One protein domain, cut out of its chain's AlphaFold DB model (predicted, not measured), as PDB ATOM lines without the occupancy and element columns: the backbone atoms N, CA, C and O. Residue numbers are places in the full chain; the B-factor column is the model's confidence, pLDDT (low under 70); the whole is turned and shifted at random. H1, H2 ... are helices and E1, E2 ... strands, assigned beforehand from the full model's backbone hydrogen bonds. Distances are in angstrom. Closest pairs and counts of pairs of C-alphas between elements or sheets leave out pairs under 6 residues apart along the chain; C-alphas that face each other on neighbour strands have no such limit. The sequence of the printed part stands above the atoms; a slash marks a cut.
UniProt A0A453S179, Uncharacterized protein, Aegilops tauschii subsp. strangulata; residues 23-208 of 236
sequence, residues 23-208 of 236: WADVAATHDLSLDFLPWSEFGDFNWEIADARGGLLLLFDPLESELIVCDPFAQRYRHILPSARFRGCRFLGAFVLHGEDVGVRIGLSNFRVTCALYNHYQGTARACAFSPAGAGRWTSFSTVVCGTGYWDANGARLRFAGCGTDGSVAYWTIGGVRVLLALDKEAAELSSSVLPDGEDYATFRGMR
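AT A GLANCE: This is residues 23 to 208 of the 236 residues of an uncharacterized protein of Aegilops tauschii subsp. strangulata (UniProt A0A453S179). Three four-stranded sheets stand face to face in turn like three blades of an open propeller: E1 to E4, then E5 to E8 in the middle, then E9 to E12 on the opposite face of the middle sheet. The first strand of each blade, E1, E5 and E9, lies toward the inside of the arc, and two short helices sit at the margins, H1 near one end of E1 and H2 near E9, where it only grazes the last blade with its residues 204 to 208. The printed part has 186 residues, with H1 first, then twelve strands, then H2; each sheet is antiparallel and runs E1 E2 E3 E4, E5 E6 E7 E8 or E9 E10 E11 E12. The class is mostly strand, and the whole is compact, with a radius of gyration of the C-alphas of 17.2 A and spans of 50 by 35 by 33 A.

IN THESE COORDINATES: H1 takes residues 23 to 29, and its first C-alpha, that of Trp 23, is at (-47.686, 17.910, -33.539). The strands E1, residues 48 to 53, E2, residues 56 to 60, E3, residues 67 to 71, and E4, residues 76 to 80, follow. Next come the longest strands: E5, residues 89 to 98, 25.1 A from first to last C-alpha; E6, residues 111 to 119, 26.0 A; E7, residues 124 to 131, 23.2 A; and E8, residues 137 to 145, 24.2 A. C-alpha 89, where E5 begins, is at (-39.736, 40.818, -52.766). E5 bends by 65 degrees at residue 92. E9, residues 158 to 163, E10, residues 169 to 174, E11, residues 179 to 184, and E12, residues 189 to 194, make the last sheet. H2, residues 200 to 208, measures 13.2 A and ends with C-alpha 208 at (-44.416, 39.683, -26.724).

HOW THE PARTS SIT: Each sheet is a meander, each strand the antiparallel neighbour of the one before, and each is strongly twisted. In the first, the hairpin E1 and E2 has N 50 and O 58 2.8 A apart, within hydrogen-bond range. In the second, the hairpin E5 and E6 has N 95 and O 114 at 2.8 A, and the hairpin E7 and E8 has N 125 and O 144 at 2.9 A. In the third, the hairpin E9 and E10 has N 159 and O 173 at 2.8 A, and the hairpin E11 and E12 has N 182 and O 191 at 2.9 A. The three form a stack of sheets, face to face in turn. Between the first two, the closest C-alphas of E1 and E5 are those of Asp 51 and Phe 95, 5.4 A apart. The facing parts of the second and third are 10.8 A centre to centre, and the closest C-alphas of E8 and E12 are those of Ser 142 and Glu 189, 5.2 A apart. E1 and E9 are apart. H1 is only just not on the first sheet, with 4 pairs of C-alphas within 10 A. H2 only grazes the third sheet with residues 204 to 208; its closest C-alphas with E9 are those of Met 207 and Gly 162, 7.0 A apart. Every O i to N i+4 pair of H1 is within hydrogen-bond range, and 4 of 5 in H2.

THE WHOLE: The two C-alphas farthest apart, those of Ala 74 and Asp 197, are 50.5 A apart. The printed part has no cut. The links H1 to E1, E5 to E6 and E8 to E9 are long, and in the last of them residues 151 to 152 pair with residues 155 to 156, antiparallel. The mean pLDDT of the printed part is 74.0, and 57 residues are under 70, among them residues 23 to 33, 147 to 158 and 195 to 208.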
ATOM      1  N   TRP A  23     -48.919  17.872 -32.770       43.56
ATOM      2  CA  TRP A  23     -47.686  17.910 -33.539       43.56
ATOM      3  C   TRP A  23     -46.441  18.270 -32.722       43.56
ATOM      4  O   TRP A  23     -45.395  17.691 -32.985       43.56
ATOM      5  N   ALA A  24     -46.518  19.193 -31.753       44.34
ATOM      6  CA  ALA A  24     -45.337  19.580 -30.971       44.34
ATOM      7  C   ALA A  24     -44.785  18.384 -30.175       44.34
ATOM      8  O   ALA A  24     -43.584  18.125 -30.200       44.34
ATOM      9  N   ASP A  25     -45.679  17.593 -29.580       40.38
ATOM     10  CA  ASP A  25     -45.329  16.359 -28.873       40.38
ATOM     11  C   ASP A  25     -44.902  15.242 -29.838       40.38
ATOM     12  O   ASP A  25     -43.983  14.479 -29.548       40.38
ATOM     13  N   VAL A  26     -45.523  15.148 -31.017       42.75
ATOM     14  CA  VAL A  26     -45.191  14.139 -32.037       42.75
ATOM     15  C   VAL A  26     -43.828  14.405 -32.695       42.75
ATOM     16  O   VAL A  26     -43.051  13.471 -32.877       42.75
ATOM     17  N   ALA A  27     -43.499  15.665 -32.990       48.59
ATOM     18  CA  ALA A  27     -42.201  16.083 -33.519       48.59
ATOM     19  C   ALA A  27     -41.090  16.028 -32.456       48.59
ATOM     20  O   ALA A  27     -39.939  15.786 -32.797       48.59
ATOM     21  N   ALA A  28     -41.421  16.216 -31.173       46.53
ATOM     22  CA  ALA A  28     -40.471  16.057 -30.070       46.53
ATOM     23  C   ALA A  28     -40.172  14.584 -29.726       46.53
ATOM     24  O   ALA A  28     -39.158  14.300 -29.092       46.53
ATOM     25  N   THR A  29     -41.045  13.649 -30.117       39.38
ATOM     26  CA  THR A  29     -40.918  12.212 -29.801       39.38
ATOM     27  C   THR A  29     -40.404  11.355 -30.955       39.38
ATOM     28  O   THR A  29     -40.045  10.202 -30.722       39.38
ATOM     29  N   HIS A  30     -40.357  11.885 -32.179       46.59
ATOM     30  CA  HIS A  30     -39.904  11.158 -33.364       46.59
ATOM     31  C   HIS A  30     -38.747  11.897 -34.037       46.59
ATOM     32  O   HIS A  30     -38.847  13.093 -34.304       46.59
ATOM     33  N   ASP A  31     -37.681  11.170 -34.377       55.00
ATOM     34  CA  ASP A  31     -36.623  11.673 -35.254       55.00
ATOM     35  C   ASP A  31     -37.213  11.905 -36.656       55.00
ATOM     36  O   ASP A  31     -37.377  10.978 -37.455       55.00
ATOM     37  N   LEU A  32     -37.591  13.149 -36.953       63.91
ATOM     38  CA  LEU A  32     -38.078  13.546 -38.273       63.91
ATOM     39  C   LEU A  32     -36.890  13.614 -39.244       63.91
ATOM     40  O   LEU A  32     -36.164  14.606 -39.286       63.91
ATOM     41  N   SER A  33     -36.687  12.559 -40.037       69.56
ATOM     42  CA  SER A  33     -35.726  12.586 -41.148       69.56
ATOM     43  C   SER A  33     -36.252  13.485 -42.267       69.56
ATOM     44  O   SER A  33     -37.388  13.342 -42.714       69.56
ATOM     45  N   LEU A  34     -35.402  14.403 -42.722       76.62
ATOM     46  CA  LEU A  34     -35.653  15.332 -43.826       76.62
ATOM     47  C   LEU A  34     -34.778  15.016 -45.053       76.62
ATOM     48  O   LEU A  34     -34.696  15.814 -45.982       76.62
ATOM     49  N   ASP A  35     -34.162  13.830 -45.085       78.19
ATOM     50  CA  ASP A  35     -33.162  13.427 -46.091       78.19
ATOM     51  C   ASP A  35     -33.761  13.232 -47.496       78.19
ATOM     52  O   ASP A  35     -33.046  13.164 -48.495       78.19
ATOM     53  N   PHE A  36     -35.090  13.148 -47.576       80.00
ATOM     54  CA  PHE A  36     -35.854  13.027 -48.817       80.00
ATOM     55  C   PHE A  36     -36.058  14.370 -49.541       80.00
ATOM     56  O   PHE A  36     -36.605  14.396 -50.646       80.00
ATOM     57  N   LEU A  37     -35.685  15.488 -48.913       82.62
ATOM     58  CA  LEU A  37     -35.817  16.816 -49.498       82.62
ATOM     59  C   LEU A  37     -34.684  17.113 -50.487       82.62
ATOM     60  O   LEU A  37     -33.575  16.590 -50.348       82.62
ATOM     61  N   PRO A  38     -34.949  17.954 -51.501       79.69
ATOM     62  CA  PRO A  38     -33.932  18.313 -52.468       79.69
ATOM     63  C   PRO A  38     -32.810  19.095 -51.786       79.69
ATOM     64  O   PRO A  38     -33.039  19.967 -50.944       79.69
ATOM     65  N   TRP A  39     -31.590  18.775 -52.189       70.56
ATOM     66  CA  TRP A  39     -30.401  19.518 -51.814       70.56
ATOM     67  C   TRP A  39     -30.393  20.821 -52.609       70.56
ATOM     68  O   TRP A  39     -30.846  20.835 -53.760       70.56
ATOM     69  N   SER A  40     -29.893  21.910 -52.022       63.19
ATOM     70  CA  SER A  40     -29.673  23.122 -52.814       63.19
ATOM     71  C   SER A  40     -28.616  22.856 -53.890       63.19
ATOM     72  O   SER A  40     -27.812  21.924 -53.782       63.19
ATOM     73  N   GLU A  41     -28.584  23.690 -54.927       58.03
ATOM     74  CA  GLU A  41     -27.583  23.602 -56.000       58.03
ATOM     75  C   GLU A  41     -26.129  23.685 -55.493       58.03
ATOM     76  O   GLU A  41     -25.212  23.198 -56.152       58.03
ATOM     77  N   PHE A  42     -25.930  24.235 -54.291       58.56
ATOM     78  CA  PHE A  42     -24.634  24.350 -53.624       58.56
ATOM     79  C   PHE A  42     -24.296  23.159 -52.715       58.56
ATOM     80  O   PHE A  42     -23.253  23.163 -52.069       58.56
ATOM     81  N   GLY A  43     -25.145  22.125 -52.671       55.62
ATOM     82  CA  GLY A  43     -24.931  20.929 -51.849       55.62
ATOM     83  C   GLY A  43     -25.195  21.133 -50.355       55.62
ATOM     84  O   GLY A  43     -25.027  20.194 -49.582       55.62
ATOM     85  N   ASP A  44     -25.645  22.321 -49.955       62.09
ATOM     86  CA  ASP A  44     -26.010  22.633 -48.576       62.09
ATOM     87  C   ASP A  44     -27.525  22.515 -48.366       62.09
ATOM     88  O   ASP A  44     -28.335  22.798 -49.257       62.09
ATOM     89  N   PHE A  45     -27.923  22.098 -47.166       63.66
ATOM     90  CA  PHE A  45     -29.322  22.051 -46.754       63.66
ATOM     91  C   PHE A  45     -29.715  23.399 -46.133       63.66
ATOM     92  O   PHE A  45     -29.483  23.629 -44.949       63.66
ATOM     93  N   ASN A  46     -30.290  24.295 -46.941       70.00
ATOM     94  CA  ASN A  46     -30.628  25.672 -46.542       70.00
ATOM     95  C   ASN A  46     -32.117  25.876 -46.212       70.00
ATOM     96  O   ASN A  46     -32.583  27.007 -46.105       70.00
ATOM     97  N   TRP A  47     -32.872  24.788 -46.060       76.62
ATOM     98  CA  TRP A  47     -34.296  24.860 -45.760       76.62
ATOM     99  C   TRP A  47     -34.536  25.292 -44.314       76.62
ATOM    100  O   TRP A  47     -34.127  24.618 -43.369       76.62
ATOM    101  N   GLU A  48     -35.278  26.379 -44.147       77.69
ATOM    102  CA  GLU A  48     -35.766  26.843 -42.856       77.69
ATOM    103  C   GLU A  48     -37.254  26.517 -42.717       77.69
ATOM    104  O   GLU A  48     -38.030  26.667 -43.659       77.69
ATOM    105  N   ILE A  49     -37.685  26.062 -41.539       79.75
ATOM    106  CA  ILE A  49     -39.113  25.847 -41.277       79.75
ATOM    107  C   ILE A  49     -39.797  27.222 -41.220       79.75
ATOM    108  O   ILE A  49     -39.344  28.125 -40.532       79.75
ATOM    109  N   ALA A  50     -40.888  27.400 -41.956       81.38
ATOM    110  CA  ALA A  50     -41.735  28.589 -41.884       81.38
ATOM    111  C   ALA A  50     -42.974  28.347 -41.016       81.38
ATOM    112  O   ALA A  50     -43.361  29.223 -40.246       81.38
ATOM    113  N   ASP A  51     -43.592  27.168 -41.135       81.38
ATOM    114  CA  ASP A  51     -44.825  26.826 -40.423       81.38
ATOM    115  C   ASP A  51     -45.024  25.302 -40.346       81.38
ATOM    116  O   ASP A  51     -44.414  24.541 -41.102       81.38
ATOM    117  N   ALA A  52     -45.890  24.851 -39.443       81.19
ATOM    118  CA  ALA A  52     -46.254  23.449 -39.279       81.19
ATOM    119  C   ALA A  52     -47.744  23.314 -38.944       81.19
ATOM    120  O   ALA A  52     -48.223  23.868 -37.952       81.19
ATOM    121  N   ARG A  53     -48.493  22.536 -39.739       81.38
ATOM    122  CA  ARG A  53     -49.933  22.333 -39.509       81.38
ATOM    123  C   ARG A  53     -50.405  20.954 -39.944       81.38
ATOM    124  O   ARG A  53     -50.192  20.527 -41.075       81.38
ATOM    125  N   GLY A  54     -51.098  20.278 -39.027       78.38
ATOM    126  CA  GLY A  54     -51.831  19.032 -39.272       78.38
ATOM    127  C   GLY A  54     -51.023  17.917 -39.939       78.38
ATOM    128  O   GLY A  54     -51.569  17.167 -40.738       78.38
ATOM    129  N   GLY A  55     -49.737  17.804 -39.611       78.31
ATOM    130  CA  GLY A  55     -48.863  16.776 -40.169       78.31
ATOM    131  C   GLY A  55     -47.888  17.273 -41.232       78.31
ATOM    132  O   GLY A  55     -46.926  16.579 -41.541       78.31
ATOM    133  N   LEU A  56     -48.133  18.462 -41.788       85.50
ATOM    134  CA  LEU A  56     -47.302  19.048 -42.830       85.50
ATOM    135  C   LEU A  56     -46.339  20.078 -42.253       85.50
ATOM    136  O   LEU A  56     -46.704  20.864 -41.374       85.50
ATOM    137  N   LEU A  57     -45.137  20.109 -42.816       86.81
ATOM    138  CA  LEU A  57     -44.148  21.156 -42.607       86.81
ATOM    139  C   LEU A  57     -44.078  22.035 -43.851       86.81
ATOM    140  O   LEU A  57     -44.052  21.536 -44.977       86.81
ATOM    141  N   LEU A  58     -44.034  23.343 -43.638       86.31
ATOM    142  CA  LEU A  58     -43.707  24.323 -44.659       86.31
ATOM    143  C   LEU A  58     -42.270  24.772 -44.435       86.31
ATOM    144  O   LEU A  58     -41.924  25.253 -43.359       86.31
ATOM    145  N   LEU A  59     -41.455  24.616 -45.464       85.31
ATOM    146  CA  LEU A  59     -40.049  24.973 -45.502       85.31
ATOM    147  C   LEU A  59     -39.842  26.062 -46.550       85.31
ATOM    148  O   LEU A  59     -40.536  26.077 -47.571       85.31
ATOM    149  N   PHE A  60     -38.886  26.949 -46.315       81.69
ATOM    150  CA  PHE A  60     -38.502  27.980 -47.265       81.69
ATOM    151  C   PHE A  60     -36.986  28.040 -47.428       81.69
ATOM    152  O   PHE A  60     -36.245  27.803 -46.476       81.69
ATOM    153  N   ASP A  61     -36.545  28.365 -48.637       78.38
ATOM    154  CA  ASP A  61     -35.150  28.675 -48.923       78.38
ATOM    155  C   ASP A  61     -34.980  30.209 -48.935       78.38
ATOM    156  O   ASP A  61     -35.586  30.886 -49.779       78.38
ATOM    157  N   PRO A  62     -34.201  30.800 -48.009       69.12
ATOM    158  CA  PRO A  62     -33.979  32.245 -47.961       69.12
ATOM    159  C   PRO A  62     -33.201  32.794 -49.166       69.12
ATOM    160  O   PRO A  62     -33.304  33.992 -49.450       69.12
ATOM    161  N   LEU A  63     -32.404  31.961 -49.839       69.44
ATOM    162  CA  LEU A  63     -31.574  32.344 -50.979       69.44
ATOM    163  C   LEU A  63     -32.403  32.327 -52.261       69.44
ATOM    164  O   LEU A  63     -32.531  33.357 -52.925       69.44
ATOM    165  N   GLU A  64     -33.045  31.194 -52.538       71.06
ATOM    166  CA  GLU A  64     -33.794  30.985 -53.782       71.06
ATOM    167  C   GLU A  64     -35.252  31.463 -53.701       71.06
ATOM    168  O   GLU A  64     -35.956  31.548 -54.710       71.06
ATOM    169  N   SER A  65     -35.723  31.849 -52.507       73.81
ATOM    170  CA  SER A  65     -37.123  32.238 -52.267       73.81
ATOM    171  C   SER A  65     -38.115  31.139 -52.674       73.81
ATOM    172  O   SER A  65     -39.247  31.419 -53.087       73.81
ATOM    173  N   GLU A  66     -37.678  29.886 -52.566       81.50
ATOM    174  CA  GLU A  66     -38.477  28.701 -52.847       81.50
ATOM    175  C   GLU A  66     -39.223  28.237 -51.603       81.50
ATOM    176  O   GLU A  66     -38.806  28.480 -50.471       81.50
ATOM    177  N   LEU A  67     -40.346  27.554 -51.824       87.69
ATOM    178  CA  LEU A  67     -41.160  26.984 -50.764       87.69
ATOM    179  C   LEU A  67     -41.382  25.500 -51.028       87.69
ATOM    180  O   LEU A  67     -41.698  25.090 -52.147       87.69
ATOM    181  N   ILE A  68     -41.286  24.700 -49.975       89.69
ATOM    182  CA  ILE A  68     -41.624  23.284 -50.002       89.69
ATOM    183  C   ILE A  68     -42.626  22.993 -48.900       89.69
ATOM    184  O   ILE A  68     -42.420  23.353 -47.748       89.69
ATOM    185  N   VAL A  69     -43.690  22.278 -49.248       90.94
ATOM    186  CA  VAL A  69     -44.539  21.621 -48.254       90.94
ATOM    187  C   VAL A  69     -44.179  20.148 -48.236       90.94
ATOM    188  O   VAL A  69     -44.201  19.501 -49.284       90.94
ATOM    189  N   CYS A  70     -43.855  19.606 -47.069       89.50
ATOM    190  CA  CYS A  70     -43.551  18.192 -46.919       89.50
ATOM    191  C   CYS A  70     -44.382  17.512 -45.835       89.50
ATOM    192  O   CYS A  70     -44.807  18.114 -44.853       89.50
ATOM    193  N   ASP A  71     -44.623  16.228 -46.070       88.56
ATOM    194  CA  ASP A  71     -45.120  15.269 -45.100       88.56
ATOM    195  C   ASP A  71     -43.910  14.418 -44.684       88.56
ATOM    196  O   ASP A  71     -43.494  13.542 -45.458       88.56
ATOM    197  N   PRO A  72     -43.293  14.696 -43.521       79.69
ATOM    198  CA  PRO A  72     -42.093  13.983 -43.095       79.69
ATOM    199  C   PRO A  72     -42.382  12.518 -42.750       79.69
ATOM    200  O   PRO A  72     -41.495  11.681 -42.888       79.69
ATOM    201  N   PHE A  73     -43.623  12.173 -42.385       79.44
ATOM    202  CA  PHE A  73     -44.009  10.791 -42.099       79.44
ATOM    203  C   PHE A  73     -44.128   9.958 -43.366       79.44
ATOM    204  O   PHE A  73     -43.702   8.806 -43.399       79.44
ATOM    205  N   ALA A  74     -44.692  10.541 -44.422       83.38
ATOM    206  CA  ALA A  74     -44.764   9.883 -45.716       83.38
ATOM    207  C   ALA A  74     -43.483  10.045 -46.551       83.38
ATOM    208  O   ALA A  74     -43.437   9.496 -47.649       83.38
ATOM    209  N   GLN A  75     -42.493  10.814 -46.078       84.31
ATOM    210  CA  GLN A  75     -41.282  11.198 -46.818       84.31
ATOM    211  C   GLN A  75     -41.593  11.735 -48.224       84.31
ATOM    212  O   GLN A  75     -40.947  11.402 -49.219       84.31
ATOM    213  N   ARG A  76     -42.647  12.549 -48.323       89.00
ATOM    214  CA  ARG A  76     -43.086  13.152 -49.585       89.00
ATOM    215  C   ARG A  76     -43.074  14.656 -49.460       89.00
ATOM    216  O   ARG A  76     -43.412  15.210 -48.419       89.00
ATOM    217  N   TYR A  77     -42.754  15.320 -50.557       90.69
ATOM    218  CA  TYR A  77     -42.793  16.768 -50.626       90.69
ATOM    219  C   TYR A  77     -43.469  17.251 -51.898       90.69
ATOM    220  O   TYR A  77     -43.639  16.520 -52.876       90.69
ATOM    221  N   ARG A  78     -43.856  18.520 -51.864       90.81
ATOM    222  CA  ARG A  78     -44.345  19.260 -53.009       90.81
ATOM    223  C   ARG A  78     -43.621  20.589 -53.078       90.81
ATOM    224  O   ARG A  78     -43.634  21.364 -52.125       90.81
ATOM    225  N   HIS A  79     -43.008  20.828 -54.226       88.81
ATOM    226  CA  HIS A  79     -42.348  22.088 -54.521       88.81
ATOM    227  C   HIS A  79     -43.385  23.139 -54.918       88.81
ATOM    228  O   HIS A  79     -44.310  22.853 -55.686       88.81
ATOM    229  N   ILE A  80     -43.255  24.337 -54.361       88.69
ATOM    230  CA  ILE A  80     -44.106  25.483 -54.656       88.69
ATOM    231  C   ILE A  80     -43.224  26.529 -55.322       88.69
ATOM    232  O   ILE A  80     -42.570  27.342 -54.670       88.69
ATOM    233  N   LEU A  81     -43.239  26.504 -56.653       84.50
ATOM    234  CA  LEU A  81     -42.450  27.424 -57.455       84.50
ATOM    235  C   LEU A  81     -42.878  28.870 -57.181       84.50
ATOM    236  O   LEU A  81     -44.079  29.165 -57.243       84.50
ATOM    237  N   PRO A  82     -41.938  29.791 -56.916       78.75
ATOM    238  CA  PRO A  82     -42.267  31.186 -56.679       78.75
ATOM    239  C   PRO A  82     -42.920  31.813 -57.915       78.75
ATOM    240  O   PRO A  82     -42.581  31.527 -59.066       78.75
ATOM    241  N   SER A  83     -43.874  32.718 -57.695       81.56
ATOM    242  CA  SER A  83     -44.436  33.500 -58.796       81.56
ATOM    243  C   SER A  83     -43.390  34.480 -59.333       81.56
ATOM    244  O   SER A  83     -42.654  35.091 -58.564       81.56
ATOM    245  N   ALA A  84     -43.405  34.773 -60.639       80.19
ATOM    246  CA  ALA A  84     -42.600  35.861 -61.209       80.19
ATOM    247  C   ALA A  84     -42.840  37.222 -60.513       80.19
ATOM    248  O   ALA A  84     -41.975  38.095 -60.532       80.19
ATOM    249  N   ARG A  85     -43.998  37.389 -59.858       73.75
ATOM    250  CA  ARG A  85     -44.357  38.574 -59.059       73.75
ATOM    251  C   ARG A  85     -43.584  38.698 -57.741       73.75
ATOM    252  O   ARG A  85     -43.698  39.733 -57.085       73.75
ATOM    253  N   PHE A  86     -42.839  37.666 -57.346       78.38
ATOM    254  CA  PHE A  86     -42.031  37.653 -56.125       78.38
ATOM    255  C   PHE A  86     -40.639  38.248 -56.362       78.38
ATOM    256  O   PHE A  86     -39.921  38.513 -55.404       78.38
ATOM    257  N   ARG A  87     -40.251  38.517 -57.619       77.62
ATOM    258  CA  ARG A  87     -38.955  39.137 -57.926       77.62
ATOM    259  C   ARG A  87     -38.796  40.473 -57.201       77.62
ATOM    260  O   ARG A  87     -39.626  41.371 -57.340       77.62
ATOM    261  N   GLY A  88     -37.700  40.600 -56.455       75.81
ATOM    262  CA  GLY A  88     -37.397  41.788 -55.653       75.81
ATOM    263  C   GLY A  88     -38.238  41.922 -54.380       75.81
ATOM    264  O   GLY A  88     -38.150  42.951 -53.714       75.81
ATOM    265  N   CYS A  89     -39.045  40.914 -54.043       78.69
ATOM    266  CA  CYS A  89     -39.736  40.818 -52.766       78.69
ATOM    267  C   CYS A  89     -38.949  39.919 -51.805       78.69
ATOM    268  O   CYS A  89     -38.285  38.979 -52.227       78.69
ATOM    269  N   ARG A  90     -39.065  40.185 -50.505       76.44
ATOM    270  CA  ARG A  90     -38.613  39.298 -49.426       76.44
ATOM    271  C   ARG A  90     -39.814  38.689 -48.714       76.44
ATOM    272  O   ARG A  90     -40.841  39.358 -48.593       76.44
ATOM    273  N   PHE A  91     -39.683  37.466 -48.211       77.88
ATOM    274  CA  PHE A  91     -40.698  36.869 -47.345       77.88
ATOM    275  C   PHE A  91     -40.721  37.556 -45.978       77.88
ATOM    276  O   PHE A  91     -39.689  37.732 -45.336       77.88
ATOM    277  N   LEU A  92     -41.917  37.959 -45.553       78.19
ATOM    278  CA  LEU A  92     -42.203  38.368 -44.175       78.19
ATOM    279  C   LEU A  92     -42.662  37.180 -43.328       78.19
ATOM    280  O   LEU A  92     -42.431  37.155 -42.121       78.19
ATOM    281  N   GLY A  93     -43.336  36.225 -43.967       82.12
ATOM    282  CA  GLY A  93     -43.798  34.976 -43.380       82.12
ATOM    283  C   GLY A  93     -44.575  34.152 -44.402       82.12
ATOM    284  O   GLY A  93     -45.111  34.692 -45.377       82.12
ATOM    285  N   ALA A  94     -44.627  32.846 -44.175       86.25
ATOM    286  CA  ALA A  94     -45.396  31.899 -44.965       86.25
ATOM    287  C   ALA A  94     -46.103  30.935 -44.011       86.25
ATOM    288  O   ALA A  94     -45.527  30.547 -43.000       86.25
ATOM    289  N   PHE A  95     -47.349  30.590 -44.318       85.94
ATOM    290  CA  PHE A  95     -48.224  29.832 -43.429       85.94
ATOM    291  C   PHE A  95     -48.932  28.735 -44.209       85.94
ATOM    292  O   PHE A  95     -49.446  28.994 -45.300       85.94
ATOM    293  N   VAL A  96     -48.980  27.528 -43.652       88.75
ATOM    294  CA  VAL A  96     -49.716  26.397 -44.211       88.75
ATOM    295  C   VAL A  96     -51.102  26.321 -43.573       88.75
ATOM    296  O   VAL A  96     -51.286  26.393 -42.360       88.75
ATOM    297  N   LEU A  97     -52.115  26.195 -44.417       87.94
ATOM    298  CA  LEU A  97     -53.525  26.239 -44.067       87.94
ATOM    299  C   LEU A  97     -54.241  25.018 -44.624       87.94
ATOM    300  O   LEU A  97     -53.742  24.321 -45.516       87.94
ATOM    301  N   HIS A  98     -55.434  24.772 -44.089       87.62
ATOM    302  CA  HIS A  98     -56.315  23.760 -44.649       87.62
ATOM    303  C   HIS A  98     -56.696  24.143 -46.083       87.62
ATOM    304  O   HIS A  98     -56.832  25.325 -46.399       87.62
ATOM    305  N   GLY A  99     -56.820  23.153 -46.965       84.69
ATOM    306  CA  GLY A  99     -57.362  23.404 -48.298       84.69
ATOM    307  C   GLY A  99     -58.878  23.628 -48.261       84.69
ATOM    308  O   GLY A  99     -59.496  23.668 -47.199       84.69
ATOM    309  N   GLU A 100     -59.494  23.792 -49.427       80.69
ATOM    310  CA  GLU A 100     -60.920  24.144 -49.525       80.69
ATOM    311  C   GLU A 100     -61.860  22.952 -49.253       80.69
ATOM    312  O   GLU A 100     -63.048  23.151 -48.992       80.69
ATOM    313  N   ASP A 101     -61.346  21.715 -49.259       79.81
ATOM    314  CA  ASP A 101     -62.167  20.520 -49.057       79.81
ATOM    315  C   ASP A 101     -62.551  20.345 -47.577       79.81
ATOM    316  O   ASP A 101     -61.761  19.892 -46.732       79.81
ATOM    317  N   VAL A 102     -63.803  20.691 -47.268       75.75
ATOM    318  CA  VAL A 102     -64.399  20.582 -45.930       75.75
ATOM    319  C   VAL A 102     -64.479  19.116 -45.489       75.75
ATOM    320  O   VAL A 102     -64.984  18.257 -46.207       75.75
ATOM    321  N   GLY A 103     -64.006  18.822 -44.274       74.12
ATOM    322  CA  GLY A 103     -64.082  17.487 -43.661       74.12
ATOM    323  C   GLY A 103     -62.994  16.500 -44.104       74.12
ATOM    324  O   GLY A 103     -62.845  15.442 -43.493       74.12
ATOM    325  N   VAL A 104     -62.194  16.848 -45.112       79.62
ATOM    326  CA  VAL A 104     -60.983  16.102 -45.478       79.62
ATOM    327  C   VAL A 104     -59.852  16.539 -44.548       79.62
ATOM    328  O   VAL A 104     -59.807  17.693 -44.142       79.62
ATOM    329  N   ARG A 105     -58.937  15.640 -44.169       82.56
ATOM    330  CA  ARG A 105     -57.735  16.027 -43.404       82.56
ATOM    331  C   ARG A 105     -56.758  16.786 -44.303       82.56
ATOM    332  O   ARG A 105     -56.694  16.521 -45.502       82.56
ATOM    333  N   ILE A 106     -55.999  17.716 -43.726       83.88
ATOM    334  CA  ILE A 106     -54.938  18.406 -44.463       83.88
ATOM    335  C   ILE A 106     -53.911  17.384 -44.967       83.88
ATOM    336  O   ILE A 106     -53.592  16.410 -44.285       83.88
ATOM    337  N   GLY A 107     -53.422  17.586 -46.186       86.25
ATOM    338  CA  GLY A 107     -52.430  16.716 -46.809       86.25
ATOM    339  C   GLY A 107     -51.859  17.346 -48.074       86.25
ATOM    340  O   GLY A 107     -52.357  18.367 -48.538       86.25
ATOM    341  N   LEU A 108     -50.841  16.727 -48.679       87.50
ATOM    342  CA  LEU A 108     -50.133  17.275 -49.854       87.50
ATOM    343  C   LEU A 108     -51.019  17.507 -51.101       87.50
ATOM    344  O   LEU A 108     -50.594  18.176 -52.049       87.50
ATOM    345  N   SER A 109     -52.236  16.961 -51.129       86.62
ATOM    346  CA  SER A 109     -53.246  17.209 -52.166       86.62
ATOM    347  C   SER A 109     -54.277  18.277 -51.793       86.62
ATOM    348  O   SER A 109     -54.897  18.827 -52.695       86.62
ATOM    349  N   ASN A 110     -54.450  18.565 -50.503       88.69
ATOM    350  CA  ASN A 110     -55.484  19.440 -49.956       88.69
ATOM    351  C   ASN A 110     -54.875  20.317 -48.853       88.69
ATOM    352  O   ASN A 110     -55.041  20.067 -47.659       88.69
ATOM    353  N   PHE A 111     -54.103  21.311 -49.277       90.38
ATOM    354  CA  PHE A 111     -53.516  22.328 -48.413       90.38
ATOM    355  C   PHE A 111     -53.614  23.678 -49.109       90.38
ATOM    356  O   PHE A 111     -53.796  23.746 -50.320       90.38
ATOM    357  N   ARG A 112     -53.423  24.755 -48.365       91.19
ATOM    358  CA  ARG A 112     -53.201  26.085 -48.922       91.19
ATOM    359  C   ARG A 112     -51.970  26.687 -48.266       91.19
ATOM    360  O   ARG A 112     -51.682  26.391 -47.115       91.19
ATOM    361  N   VAL A 113     -51.221  27.504 -48.989       90.56
ATOM    362  CA  VAL A 113     -50.123  28.289 -48.418       90.56
ATOM    363  C   VAL A 113     -50.441  29.758 -48.599       90.56
ATOM    364  O   VAL A 113     -50.715  30.173 -49.719       90.56
ATOM    365  N   THR A 114     -50.393  30.540 -47.527       90.56
ATOM    366  CA  THR A 114     -50.511  32.000 -47.586       90.56
ATOM    367  C   THR A 114     -49.179  32.626 -47.202       90.56
ATOM    368  O   THR A 114     -48.600  32.300 -46.170       90.56
ATOM    369  N   CYS A 115     -48.698  33.556 -48.019       87.81
ATOM    370  CA  CYS A 115     -47.434  34.249 -47.823       87.81
ATOM    371  C   CYS A 115     -47.641  35.755 -47.761       87.81
ATOM    372  O   CYS A 115     -48.357  36.322 -48.589       87.81
ATOM    373  N   ALA A 116     -46.938  36.400 -46.833       86.38
ATOM    374  CA  ALA A 116     -46.721  37.838 -46.844       86.38
ATOM    375  C   ALA A 116     -45.337  38.137 -47.423       86.38
ATOM    376  O   ALA A 116     -44.319  37.600 -46.983       86.38
ATOM    377  N   LEU A 117     -45.309  39.022 -48.410       84.44
ATOM    378  CA  LEU A 117     -44.122  39.444 -49.138       84.44
ATOM    379  C   LEU A 117     -43.949  40.948 -48.995       84.44
ATOM    380  O   LEU A 117     -44.931  41.683 -48.969       84.44
ATOM    381  N   TYR A 118     -42.711  41.421 -48.982       81.56
ATOM    382  CA  TYR A 118     -42.400  42.841 -48.933       81.56
ATOM    383  C   TYR A 118     -41.432  43.235 -50.041       81.56
ATOM    384  O   TYR A 118     -40.349  42.668 -50.159       81.56
ATOM    385  N   ASN A 119     -41.813  44.227 -50.841       82.94
ATOM    386  CA  ASN A 119     -40.963  44.807 -51.870       82.94
ATOM    387  C   ASN A 119     -40.366  46.114 -51.349       82.94
ATOM    388  O   ASN A 119     -41.083  47.098 -51.180       82.94
ATOM    389  N   HIS A 120     -39.055  46.139 -51.115       74.00
ATOM    390  CA  HIS A 120     -38.382  47.319 -50.567       74.00
ATOM    391  C   HIS A 120     -38.251  48.461 -51.569       74.00
ATOM    392  O   HIS A 120     -38.305  49.617 -51.160       74.00
ATOM    393  N   TYR A 121     -38.118  48.159 -52.862       76.81
ATOM    394  CA  TYR A 121     -38.022  49.182 -53.904       76.81
ATOM    395  C   TYR A 121     -39.339  49.946 -54.069       76.81
ATOM    396  O   TYR A 121     -39.337  51.159 -54.251       76.81
ATOM    397  N   GLN A 122     -40.464  49.230 -54.006       79.25
ATOM    398  CA  GLN A 122     -41.807  49.800 -54.160       79.25
ATOM    399  C   GLN A 122     -42.413  50.243 -52.832       79.25
ATOM    400  O   GLN A 122     -43.365  51.017 -52.808       79.25
ATOM    401  N   GLY A 123     -41.876  49.742 -51.726       78.50
ATOM    402  CA  GLY A 123     -42.407  50.022 -50.414       78.50
ATOM    403  C   GLY A 123     -43.772  49.406 -50.150       78.50
ATOM    404  O   GLY A 123     -44.618  50.014 -49.495       78.50
ATOM    405  N   THR A 124     -44.025  48.227 -50.708       85.31
ATOM    406  CA  THR A 124     -45.343  47.584 -50.661       85.31
ATOM    407  C   THR A 124     -45.253  46.201 -50.050       85.31
ATOM    408  O   THR A 124     -44.383  45.421 -50.444       85.31
ATOM    409  N   ALA A 125     -46.195  45.866 -49.173       86.50
ATOM    410  CA  ALA A 125     -46.427  44.492 -48.755       86.50
ATOM    411  C   ALA A 125     -47.523  43.851 -49.619       86.50
ATOM    412  O   ALA A 125     -48.466  44.523 -50.039       86.50
ATOM    413  N   ARG A 126     -47.394  42.555 -49.907       88.88
ATOM    414  CA  ARG A 126     -48.350  41.766 -50.694       88.88
ATOM    415  C   ARG A 126     -48.696  40.476 -49.981       88.88
ATOM    416  O   ARG A 126     -47.806  39.837 -49.425       88.88
ATOM    417  N   ALA A 127     -49.959  40.082 -50.059       90.50
ATOM    418  CA  ALA A 127     -50.390  38.752 -49.673       90.50
ATOM    419  C   ALA A 127     -50.706  37.919 -50.907       90.50
ATOM    420  O   ALA A 127     -51.389  38.356 -51.841       90.50
ATOM    421  N   CYS A 128     -50.158  36.715 -50.913       89.81
ATOM    422  CA  CYS A 128     -50.325  35.743 -51.976       89.81
ATOM    423  C   CYS A 128     -50.744  34.421 -51.354       89.81
ATOM    424  O   CYS A 128     -50.192  34.038 -50.327       89.81
ATOM    425  N   ALA A 129     -51.682  33.719 -51.983       91.25
ATOM    426  CA  ALA A 129     -51.991  32.354 -51.612       91.25
ATOM    427  C   ALA A 129     -51.730  31.389 -52.763       91.25
ATOM    428  O   ALA A 129     -51.851  31.733 -53.939       91.25
ATOM    429  N   PHE A 130     -51.349  30.178 -52.404       90.62
ATOM    430  CA  PHE A 130     -51.150  29.055 -53.292       90.62
ATOM    431  C   PHE A 130     -52.081  27.935 -52.858       90.62
ATOM    432  O   PHE A 130     -52.125  27.583 -51.680       90.62
ATOM    433  N   SER A 131     -52.781  27.349 -53.821       88.06
ATOM    434  CA  SER A 131     -53.523  26.110 -53.628       88.06
ATOM    435  C   SER A 131     -53.109  25.111 -54.712       88.06
ATOM    436  O   SER A 131     -53.014  25.489 -55.886       88.06
ATOM    437  N   PRO A 132     -52.843  23.840 -54.361       82.31
ATOM    438  CA  PRO A 132     -52.657  22.778 -55.334       82.31
ATOM    439  C   PRO A 132     -53.964  22.453 -56.073       82.31
ATOM    440  O   PRO A 132     -53.902  21.979 -57.211       82.31
ATOM    441  N   ALA A 133     -55.126  22.728 -55.466       72.38
ATOM    442  CA  ALA A 133     -56.414  22.661 -56.143       72.38
ATOM    443  C   ALA A 133     -56.475  23.778 -57.202       72.38
ATOM    444  O   ALA A 133     -56.128  24.924 -56.932       72.38
ATOM    445  N   GLY A 134     -56.847  23.450 -58.444       60.41
ATOM    446  CA  GLY A 134     -56.880  24.438 -59.535       60.41
ATOM    447  C   GLY A 134     -55.535  24.679 -60.241       60.41
ATOM    448  O   GLY A 134     -55.228  25.805 -60.631       60.41
ATOM    449  N   ALA A 135     -54.757  23.612 -60.454       67.62
ATOM    450  CA  ALA A 135     -53.500  23.588 -61.221       67.62
ATOM    451  C   ALA A 135     -52.264  24.214 -60.545       67.62
ATOM    452  O   ALA A 135     -51.279  24.478 -61.233       67.62
ATOM    453  N   GLY A 136     -52.275  24.418 -59.222       74.56
ATOM    454  CA  GLY A 136     -51.079  24.856 -58.492       74.56
ATOM    455  C   GLY A 136     -50.643  26.272 -58.861       74.56
ATOM    456  O   GLY A 136     -49.502  26.487 -59.269       74.56
ATOM    457  N   ARG A 137     -51.557  27.243 -58.780       81.00
ATOM    458  CA  ARG A 137     -51.275  28.638 -59.145       81.00
ATOM    459  C   ARG A 137     -51.299  29.557 -57.934       81.00
ATOM    460  O   ARG A 137     -52.115  29.409 -57.032       81.00
ATOM    461  N   TRP A 138     -50.424  30.557 -57.981       85.12
ATOM    462  CA  TRP A 138     -50.447  31.681 -57.057       85.12
ATOM    463  C   TRP A 138     -51.556  32.665 -57.414       85.12
ATOM    464  O   TRP A 138     -51.633  33.158 -58.545       85.12
ATOM    465  N   THR A 139     -52.342  33.028 -56.415       83.19
ATOM    466  CA  THR A 139     -53.339  34.093 -56.451       83.19
ATOM    467  C   THR A 139     -52.901  35.207 -55.503       83.19
ATOM    468  O   THR A 139     -52.464  34.970 -54.382       83.19
ATOM    469  N   SER A 140     -52.920  36.447 -55.992       75.00
ATOM    470  CA  SER A 140     -52.577  37.634 -55.200       75.00
ATOM    471  C   SER A 140     -53.872  38.333 -54.841       75.00
ATOM    472  O   SER A 140     -54.619  38.696 -55.747       75.00
ATOM    473  N   PHE A 141     -54.115  38.533 -53.550       70.12
ATOM    474  CA  PHE A 141     -55.404  39.029 -53.062       70.12
ATOM    475  C   PHE A 141     -55.317  40.458 -52.538       70.12
ATOM    476  O   PHE A 141     -56.245  41.235 -52.729       70.12
ATOM    477  N   SER A 142     -54.179  40.848 -51.954       84.12
ATOM    478  CA  SER A 142     -54.030  42.182 -51.373       84.12
ATOM    479  C   SER A 142     -52.616  42.742 -51.532       84.12
ATOM    480  O   SER A 142     -51.620  42.014 -51.556       84.12
ATOM    481  N   THR A 143     -52.531  44.063 -51.683       87.19
ATOM    482  CA  THR A 143     -51.292  44.845 -51.676       87.19
ATOM    483  C   THR A 143     -51.530  46.105 -50.859       87.19
ATOM    484  O   THR A 143     -52.481  46.836 -51.122       87.19
ATOM    485  N   VAL A 144     -50.639  46.390 -49.914       87.06
ATOM    486  CA  VAL A 144     -50.687  47.601 -49.091       87.06
ATOM    487  C   VAL A 144     -49.387  48.379 -49.229       87.06
ATOM    488  O   VAL A 144     -48.302  47.801 -49.326       87.06
ATOM    489  N   VAL A 145     -49.493  49.706 -49.270       83.31
ATOM    490  CA  VAL A 145     -48.327  50.593 -49.296       83.31
ATOM    491  C   VAL A 145     -47.884  50.826 -47.864       83.31
ATOM    492  O   VAL A 145     -48.646  51.323 -47.042       83.31
ATOM    493  N   CYS A 146     -46.635  50.487 -47.580       73.62
ATOM    494  CA  CYS A 146     -46.014  50.738 -46.292       73.62
ATOM    495  C   CYS A 146     -45.012  51.913 -46.424       73.62
ATOM    496  O   CYS A 146     -44.876  52.724 -45.513       73.62
ATOM    497  N   GLY A 147     -44.358  52.095 -47.573       68.75
ATOM    498  CA  GLY A 147     -43.341  53.130 -47.835       68.75
ATOM    499  C   GLY A 147     -41.956  52.517 -48.064       68.75
ATOM    500  O   GLY A 147     -41.827  51.308 -48.054       68.75
ATOM    501  N   THR A 148     -40.899  53.307 -48.249       59.00
ATOM    502  CA  THR A 148     -39.598  52.796 -48.750       59.00
ATOM    503  C   THR A 148     -38.459  52.754 -47.713       59.00
ATOM    504  O   THR A 148     -37.442  52.105 -47.943       59.00
ATOM    505  N   GLY A 149     -38.632  53.350 -46.526       53.66
ATOM    506  CA  GLY A 149     -37.618  53.456 -45.454       53.66
ATOM    507  C   GLY A 149     -37.378  52.209 -44.577       53.66
ATOM    508  O   GLY A 149     -37.124  52.341 -43.382       53.66
ATOM    509  N   TYR A 150     -37.513  51.004 -45.131       57.53
ATOM    510  CA  TYR A 150     -37.718  49.749 -44.376       57.53
ATOM    511  C   TYR A 150     -36.442  48.961 -44.066       57.53
ATOM    512  O   TYR A 150     -36.457  48.021 -43.266       57.53
ATOM    513  N   TRP A 151     -35.347  49.384 -44.688       51.91
ATOM    514  CA  TRP A 151     -33.998  48.878 -44.503       51.91
ATOM    515  C   TRP A 151     -33.093  50.087 -44.258       51.91
ATOM    516  O   TRP A 151     -33.055  50.997 -45.083       51.91
ATOM    517  N   ASP A 152     -32.402  50.122 -43.121       45.41
ATOM    518  CA  ASP A 152     -31.222  50.967 -42.948       45.41
ATOM    519  C   ASP A 152     -29.961  50.089 -42.973       45.41
ATOM    520  O   ASP A 152     -30.045  48.860 -43.070       45.41
ATOM    521  N   ALA A 153     -28.784  50.716 -42.933       37.44
ATOM    522  CA  ALA A 153     -27.491  50.035 -42.995       37.44
ATOM    523  C   ALA A 153     -27.277  48.973 -41.889       37.44
ATOM    524  O   ALA A 153     -26.327  48.201 -41.986       37.44
ATOM    525  N   ASN A 154     -28.156  48.899 -40.879       41.53
ATOM    526  CA  ASN A 154     -28.070  47.974 -39.747       41.53
ATOM    527  C   ASN A 154     -29.066  46.795 -39.815       41.53
ATOM    528  O   ASN A 154     -29.144  46.016 -38.866       41.53
ATOM    529  N   GLY A 155     -29.806  46.624 -40.915       49.41
ATOM    530  CA  GLY A 155     -30.735  45.501 -41.099       49.41
ATOM    531  C   GLY A 155     -32.206  45.842 -40.826       49.41
ATOM    532  O   GLY A 155     -32.554  46.935 -40.386       49.41
ATOM    533  N   ALA A 156     -33.095  44.909 -41.183       53.25
ATOM    534  CA  ALA A 156     -34.540  45.120 -41.311       53.25
ATOM    535  C   ALA A 156     -35.193  45.824 -40.106       53.25
ATOM    536  O   ALA A 156     -35.057  45.401 -38.956       53.25
ATOM    537  N   ARG A 157     -36.004  46.854 -40.384       62.75
ATOM    538  CA  ARG A 157     -36.886  47.471 -39.380       62.75
ATOM    539  C   ARG A 157     -38.155  46.646 -39.139       62.75
ATOM    540  O   ARG A 157     -38.775  46.805 -38.095       62.75
ATOM    541  N   LEU A 158     -38.537  45.761 -40.057       68.12
ATOM    542  CA  LEU A 158     -39.695  44.875 -39.913       68.12
ATOM    543  C   LEU A 158     -39.421  43.763 -38.894       68.12
ATOM    544  O   LEU A 158     -38.447  43.026 -39.022       68.12
ATOM    545  N   ARG A 159     -40.290  43.636 -37.890       72.00
ATOM    546  CA  ARG A 159     -40.215  42.601 -36.855       72.00
ATOM    547  C   ARG A 159     -41.556  41.920 -36.701       72.00
ATOM    548  O   ARG A 159     -42.562  42.601 -36.505       72.00
ATOM    549  N   PHE A 160     -41.553  40.594 -36.734       73.88
ATOM    550  CA  PHE A 160     -42.732  39.816 -36.388       73.88
ATOM    551  C   PHE A 160     -43.186  40.165 -34.963       73.88
ATOM    552  O   PHE A 160     -42.377  40.223 -34.038       73.88
ATOM    553  N   ALA A 161     -44.466  40.491 -34.823       70.88
ATOM    554  CA  ALA A 161     -45.060  41.012 -33.596       70.88
ATOM    555  C   ALA A 161     -45.887  39.962 -32.848       70.88
ATOM    556  O   ALA A 161     -46.137  40.133 -31.659       70.88
ATOM    557  N   GLY A 162     -46.300  38.897 -33.538       67.31
ATOM    558  CA  GLY A 162     -47.137  37.837 -32.990       67.31
ATOM    559  C   GLY A 162     -48.266  37.441 -33.937       67.31
ATOM    560  O   GLY A 162     -48.373  37.940 -35.060       67.31
ATOM    561  N   CYS A 163     -49.123  36.543 -33.459       73.12
ATOM    562  CA  CYS A 163     -50.386  36.193 -34.105       73.12
ATOM    563  C   CYS A 163     -51.573  36.611 -33.228       73.12
ATOM    564  O   CYS A 163     -51.418  36.827 -32.026       73.12
ATOM    565  N   GLY A 164     -52.760  36.701 -33.831       64.94
ATOM    566  CA  GLY A 164     -54.024  36.800 -33.102       64.94
ATOM    567  C   GLY A 164     -54.254  35.585 -32.199       64.94
ATOM    568  O   GLY A 164     -53.613  34.548 -32.364       64.94
ATOM    569  N   THR A 165     -55.182  35.707 -31.250       67.00
ATOM    570  CA  THR A 165     -55.493  34.665 -30.251       67.00
ATOM    571  C   THR A 165     -55.933  33.333 -30.857       67.00
ATOM    572  O   THR A 165     -55.674  32.284 -30.286       67.00
ATOM    573  N   ASP A 166     -56.586  33.368 -32.014       70.31
ATOM    574  CA  ASP A 166     -57.019  32.203 -32.793       70.31
ATOM    575  C   ASP A 166     -55.977  31.759 -33.840       70.31
ATOM    576  O   ASP A 166     -56.205  30.822 -34.603       70.31
ATOM    577  N   GLY A 167     -54.839  32.455 -33.918       69.88
ATOM    578  CA  GLY A 167     -53.796  32.225 -34.907       69.88
ATOM    579  C   GLY A 167     -54.162  32.630 -36.339       69.88
ATOM    580  O   GLY A 167     -53.334  32.399 -37.222       69.88
ATOM    581  N   SER A 168     -55.332  33.232 -36.594       75.75
ATOM    582  CA  SER A 168     -55.815  33.546 -37.952       75.75
ATOM    583  C   SER A 168     -55.111  34.752 -38.571       75.75
ATOM    584  O   SER A 168     -54.885  34.788 -39.780       75.75
ATOM    585  N   VAL A 169     -54.685  35.705 -37.737       78.12
ATOM    586  CA  VAL A 169     -53.997  36.924 -38.176       78.12
ATOM    587  C   VAL A 169     -52.534  36.905 -37.746       78.12
ATOM    588  O   VAL A 169     -52.233  36.598 -36.596       78.12
ATOM    589  N   ALA A 170     -51.616  37.242 -38.650       80.44
ATOM    590  CA  ALA A 170     -50.201  37.469 -38.349       80.44
ATOM    591  C   ALA A 170     -49.872  38.964 -38.376       80.44
ATOM    592  O   ALA A 170     -50.348  39.690 -39.248       80.44
ATOM    593  N   TYR A 171     -49.038  39.415 -37.442       76.88
ATOM    594  CA  TYR A 171     -48.709  40.825 -37.273       76.88
ATOM    595  C   TYR A 171     -47.209  41.085 -37.393       76.88
ATOM    596  O   TYR A 171     -46.388  40.352 -36.841       76.88
ATOM    597  N   TRP A 172     -46.845  42.193 -38.034       81.62
ATOM    598  CA  TRP A 172     -45.480  42.717 -38.057       81.62
ATOM    599  C   TRP A 172     -45.480  44.185 -37.653       81.62
ATOM    600  O   TRP A 172     -46.313  44.973 -38.096       81.62
ATOM    601  N   THR A 173     -44.508  44.560 -36.829       74.31
ATOM    602  CA  THR A 173     -44.214  45.958 -36.515       74.31
ATOM    603  C   THR A 173     -43.094  46.475 -37.392       74.31
ATOM    604  O   THR A 173     -42.166  45.745 -37.744       74.31
ATOM    605  N   ILE A 174     -43.158  47.760 -37.710       69.00
ATOM    606  CA  ILE A 174     -42.134  48.447 -38.483       69.00
ATOM    607  C   ILE A 174     -41.309  49.305 -37.517       69.00
ATOM    608  O   ILE A 174     -41.813  50.092 -36.731       69.00
ATOM    609  N   GLY A 175     -40.001  49.105 -37.485       58.16
ATOM    610  CA  GLY A 175     -39.085  49.841 -36.624       58.16
ATOM    611  C   GLY A 175     -38.992  51.298 -37.065       58.16
ATOM    612  O   GLY A 175     -38.832  51.585 -38.245       58.16
ATOM    613  N   GLY A 176     -39.093  52.231 -36.121       56.12
ATOM    614  CA  GLY A 176     -38.994  53.667 -36.400       56.12
ATOM    615  C   GLY A 176     -40.249  54.306 -37.009       56.12
ATOM    616  O   GLY A 176     -40.300  55.527 -37.095       56.12
ATOM    617  N   VAL A 177     -41.270  53.521 -37.373       58.25
ATOM    618  CA  VAL A 177     -42.582  54.018 -37.815       58.25
ATOM    619  C   VAL A 177     -43.649  53.223 -37.078       58.25
ATOM    620  O   VAL A 177     -43.573  52.008 -37.018       58.25
ATOM    621  N   ARG A 178     -44.669  53.865 -36.517       64.94
ATOM    622  CA  ARG A 178     -45.734  53.186 -35.760       64.94
ATOM    623  C   ARG A 178     -46.687  52.386 -36.652       64.94
ATOM    624  O   ARG A 178     -47.880  52.448 -36.447       64.94
ATOM    625  N   VAL A 179     -46.218  51.686 -37.675       67.31
ATOM    626  CA  VAL A 179     -47.094  50.933 -38.575       67.31
ATOM    627  C   VAL A 179     -47.140  49.473 -38.141       67.31
ATOM    628  O   VAL A 179     -46.101  48.831 -37.957       67.31
ATOM    629  N   LEU A 180     -48.363  48.974 -37.983       79.31
ATOM    630  CA  LEU A 180     -48.689  47.570 -37.804       79.31
ATOM    631  C   LEU A 180     -49.185  47.029 -39.144       79.31
ATOM    632  O   LEU A 180     -50.159  47.532 -39.703       79.31
ATOM    633  N   LEU A 181     -48.500  46.015 -39.658       83.06
ATOM    634  CA  LEU A 181     -48.960  45.231 -40.796       83.06
ATOM    635  C   LEU A 181     -49.673  43.994 -40.258       83.06
ATOM    636  O   LEU A 181     -49.090  43.266 -39.455       83.06
ATOM    637  N   ALA A 182     -50.898  43.755 -40.707       87.25
ATOM    638  CA  ALA A 182     -51.687  42.588 -40.350       87.25
ATOM    639  C   ALA A 182     -52.006  41.772 -41.606       87.25
ATOM    640  O   ALA A 182     -52.415  42.335 -42.621       87.25
ATOM    641  N   LEU A 183     -51.817  40.459 -41.523       87.06
ATOM    642  CA  LEU A 183     -52.191  39.482 -42.539       87.06
ATOM    643  C   LEU A 183     -53.284  38.586 -41.982       87.06
ATOM    644  O   LEU A 183     -52.996  37.790 -41.091       87.06
ATOM    645  N   ASP A 184     -54.479  38.645 -42.556       89.31
ATOM    646  CA  ASP A 184     -55.441  37.554 -42.433       89.31
ATOM    647  C   ASP A 184     -54.931  36.376 -43.272       89.31
ATOM    648  O   ASP A 184     -54.815  36.465 -44.500       89.31
ATOM    649  N   LYS A 185     -54.551  35.283 -42.604       86.69
ATOM    650  CA  LYS A 185     -53.950  34.120 -43.259       86.69
ATOM    651  C   LYS A 185     -54.964  33.408 -44.154       86.69
ATOM    652  O   LYS A 185     -54.605  32.999 -45.259       86.69
ATOM    653  N   GLU A 186     -56.210  33.291 -43.703       86.94
ATOM    654  CA  GLU A 186     -57.273  32.562 -44.397       86.94
ATOM    655  C   GLU A 186     -57.807  33.372 -45.586       86.94
ATOM    656  O   GLU A 186     -57.973  32.839 -46.679       86.94
ATOM    657  N   ALA A 187     -57.992  34.683 -45.454       87.62
ATOM    658  CA  ALA A 187     -58.387  35.531 -46.579       87.62
ATOM    659  C   ALA A 187     -57.207  35.864 -47.514       87.62
ATOM    660  O   ALA A 187     -57.411  36.222 -48.673       87.62
ATOM    661  N   ALA A 188     -55.962  35.694 -47.049       88.69
ATOM    662  CA  ALA A 188     -54.764  36.248 -47.683       88.69
ATOM    663  C   ALA A 188     -54.891  37.766 -47.914       88.69
ATOM    664  O   ALA A 188     -54.485  38.297 -48.949       88.69
ATOM    665  N   GLU A 189     -55.446  38.472 -46.933       92.06
ATOM    666  CA  GLU A 189     -55.663  39.914 -46.988       92.06
ATOM    667  C   GLU A 189     -54.689  40.648 -46.074       92.06
ATOM    668  O   GLU A 189     -54.492  40.284 -44.916       92.06
ATOM    669  N   LEU A 190     -54.070  41.705 -46.605       89.19
ATOM    670  CA  LEU A 190     -53.244  42.614 -45.824       89.19
ATOM    671  C   LEU A 190     -54.019  43.864 -45.457       89.19
ATOM    672  O   LEU A 190     -54.703  44.457 -46.293       89.19
ATOM    673  N   SER A 191     -53.790  44.319 -44.234       88.62
ATOM    674  CA  SER A 191     -54.146  45.655 -43.783       88.62
ATOM    675  C   SER A 191     -52.954  46.304 -43.082       88.62
ATOM    676  O   SER A 191     -52.080  45.631 -42.533       88.62
ATOM    677  N   SER A 192     -52.893  47.630 -43.140       85.81
ATOM    678  CA  SER A 192     -51.874  48.418 -42.452       85.81
ATOM    679  C   SER A 192     -52.547  49.491 -41.614       85.81
ATOM    680  O   SER A 192     -53.371  50.243 -42.138       85.81
ATOM    681  N   SER A 193     -52.170  49.604 -40.346       81.44
ATOM    682  CA  SER A 193     -52.658  50.651 -39.448       81.44
ATOM    683  C   SER A 193     -51.499  51.393 -38.795       81.44
ATOM    684  O   SER A 193     -50.411  50.847 -38.612       81.44
ATOM    685  N   VAL A 194     -51.723  52.663 -38.461       74.25
ATOM    686  CA  VAL A 194     -50.784  53.447 -37.654       74.25
ATOM    687  C   VAL A 194     -51.194  53.291 -36.193       74.25
ATOM    688  O   VAL A 194     -52.296  53.680 -35.813       74.25
ATOM    689  N   LEU A 195     -50.323  52.704 -35.381       65.06
ATOM    690  CA  LEU A 195     -50.477  52.592 -33.942       65.06
ATOM    691  C   LEU A 195     -50.487  53.997 -33.315       65.06
ATOM    692  O   LEU A 195     -49.604  54.808 -33.626       65.06
ATOM    693  N   PRO A 196     -51.464  54.285 -32.436       55.62
ATOM    694  CA  PRO A 196     -51.573  55.573 -31.772       55.62
ATOM    695  C   PRO A 196     -50.387  55.845 -30.838       55.62
ATOM    696  O   PRO A 196     -49.549  54.985 -30.539       55.62
ATOM    697  N   ASP A 197     -50.289  57.099 -30.411       55.22
ATOM    698  CA  ASP A 197     -49.223  57.558 -29.538       55.22
ATOM    699  C   ASP A 197     -49.543  57.285 -28.058       55.22
ATOM    700  O   ASP A 197     -50.447  57.914 -27.524       55.22
ATOM    701  N   GLY A 198     -48.857  56.335 -27.397       56.91
ATOM    702  CA  GLY A 198     -49.045  56.068 -25.958       56.91
ATOM    703  C   GLY A 198     -49.086  54.589 -25.541       56.91
ATOM    704  O   GLY A 198     -48.563  53.717 -26.238       56.91
ATOM    705  N   GLU A 199     -49.686  54.335 -24.368       49.44
ATOM    706  CA  GLU A 199     -49.733  53.059 -23.621       49.44
ATOM    707  C   GLU A 199     -50.223  51.841 -24.429       49.44
ATOM    708  O   GLU A 199     -49.863  50.714 -24.099       49.44
ATOM    709  N   ASP A 200     -50.913  52.036 -25.556       51.12
ATOM    710  CA  ASP A 200     -51.312  50.959 -26.475       51.12
ATOM    711  C   ASP A 200     -50.116  50.195 -27.073       51.12
ATOM    712  O   ASP A 200     -50.202  48.995 -27.347       51.12
ATOM    713  N   TYR A 201     -48.950  50.842 -27.209       46.16
ATOM    714  CA  TYR A 201     -47.709  50.149 -27.577       46.16
ATOM    715  C   TYR A 201     -47.281  49.135 -26.500       46.16
ATOM    716  O   TYR A 201     -46.680  48.105 -26.818       46.16
ATOM    717  N   ALA A 202     -47.605  49.390 -25.225       48.28
ATOM    718  CA  ALA A 202     -47.362  48.456 -24.129       48.28
ATOM    719  C   ALA A 202     -48.304  47.244 -24.194       48.28
ATOM    720  O   ALA A 202     -47.865  46.142 -23.872       48.28
ATOM    721  N   THR A 203     -49.528  47.397 -24.712       48.62
ATOM    722  CA  THR A 203     -50.465  46.288 -24.969       48.62
ATOM    723  C   THR A 203     -49.883  45.289 -25.979       48.62
ATOM    724  O   THR A 203     -49.893  44.081 -25.741       48.62
ATOM    725  N   PHE A 204     -49.237  45.774 -27.048       45.94
ATOM    726  CA  PHE A 204     -48.491  44.923 -27.993       45.94
ATOM    727  C   PHE A 204     -47.149  44.427 -27.438       45.94
ATOM    728  O   PHE A 204     -46.647  43.383 -27.853       45.94
ATOM    729  N   ARG A 205     -46.548  45.140 -26.477       41.09
ATOM    730  CA  ARG A 205     -45.393  44.636 -25.718       41.09
ATOM    731  C   ARG A 205     -45.795  43.480 -24.797       41.09
ATOM    732  O   ARG A 205     -44.999  42.566 -24.632       41.09
ATOM    733  N   GLY A 206     -47.013  43.495 -24.256       38.06
ATOM    734  CA  GLY A 206     -47.601  42.405 -23.471       38.06
ATOM    735  C   GLY A 206     -47.865  41.148 -24.302       38.06
ATOM    736  O   GLY A 206     -47.631  40.044 -23.822       38.06
ATOM    737  N   MET A 207     -48.213  41.301 -25.585       41.09
ATOM    738  CA  MET A 207     -48.258  40.173 -26.529       41.09
ATOM    739  C   MET A 207     -46.880  39.553 -26.806       41.09
ATOM    740  O   MET A 207     -46.817  38.422 -27.277       41.09
ATOM    741  N   ARG A 208     -45.765  40.239 -26.493       39.81
ATOM    742  CA  ARG A 208     -44.416  39.683 -26.724       39.81
ATOM    743  C   ARG A 208     -44.083  38.485 -25.846       39.81
ATOM    744  O   ARG A 208     -43.087  37.831 -26.119       39.81
TER     745      ARG A 208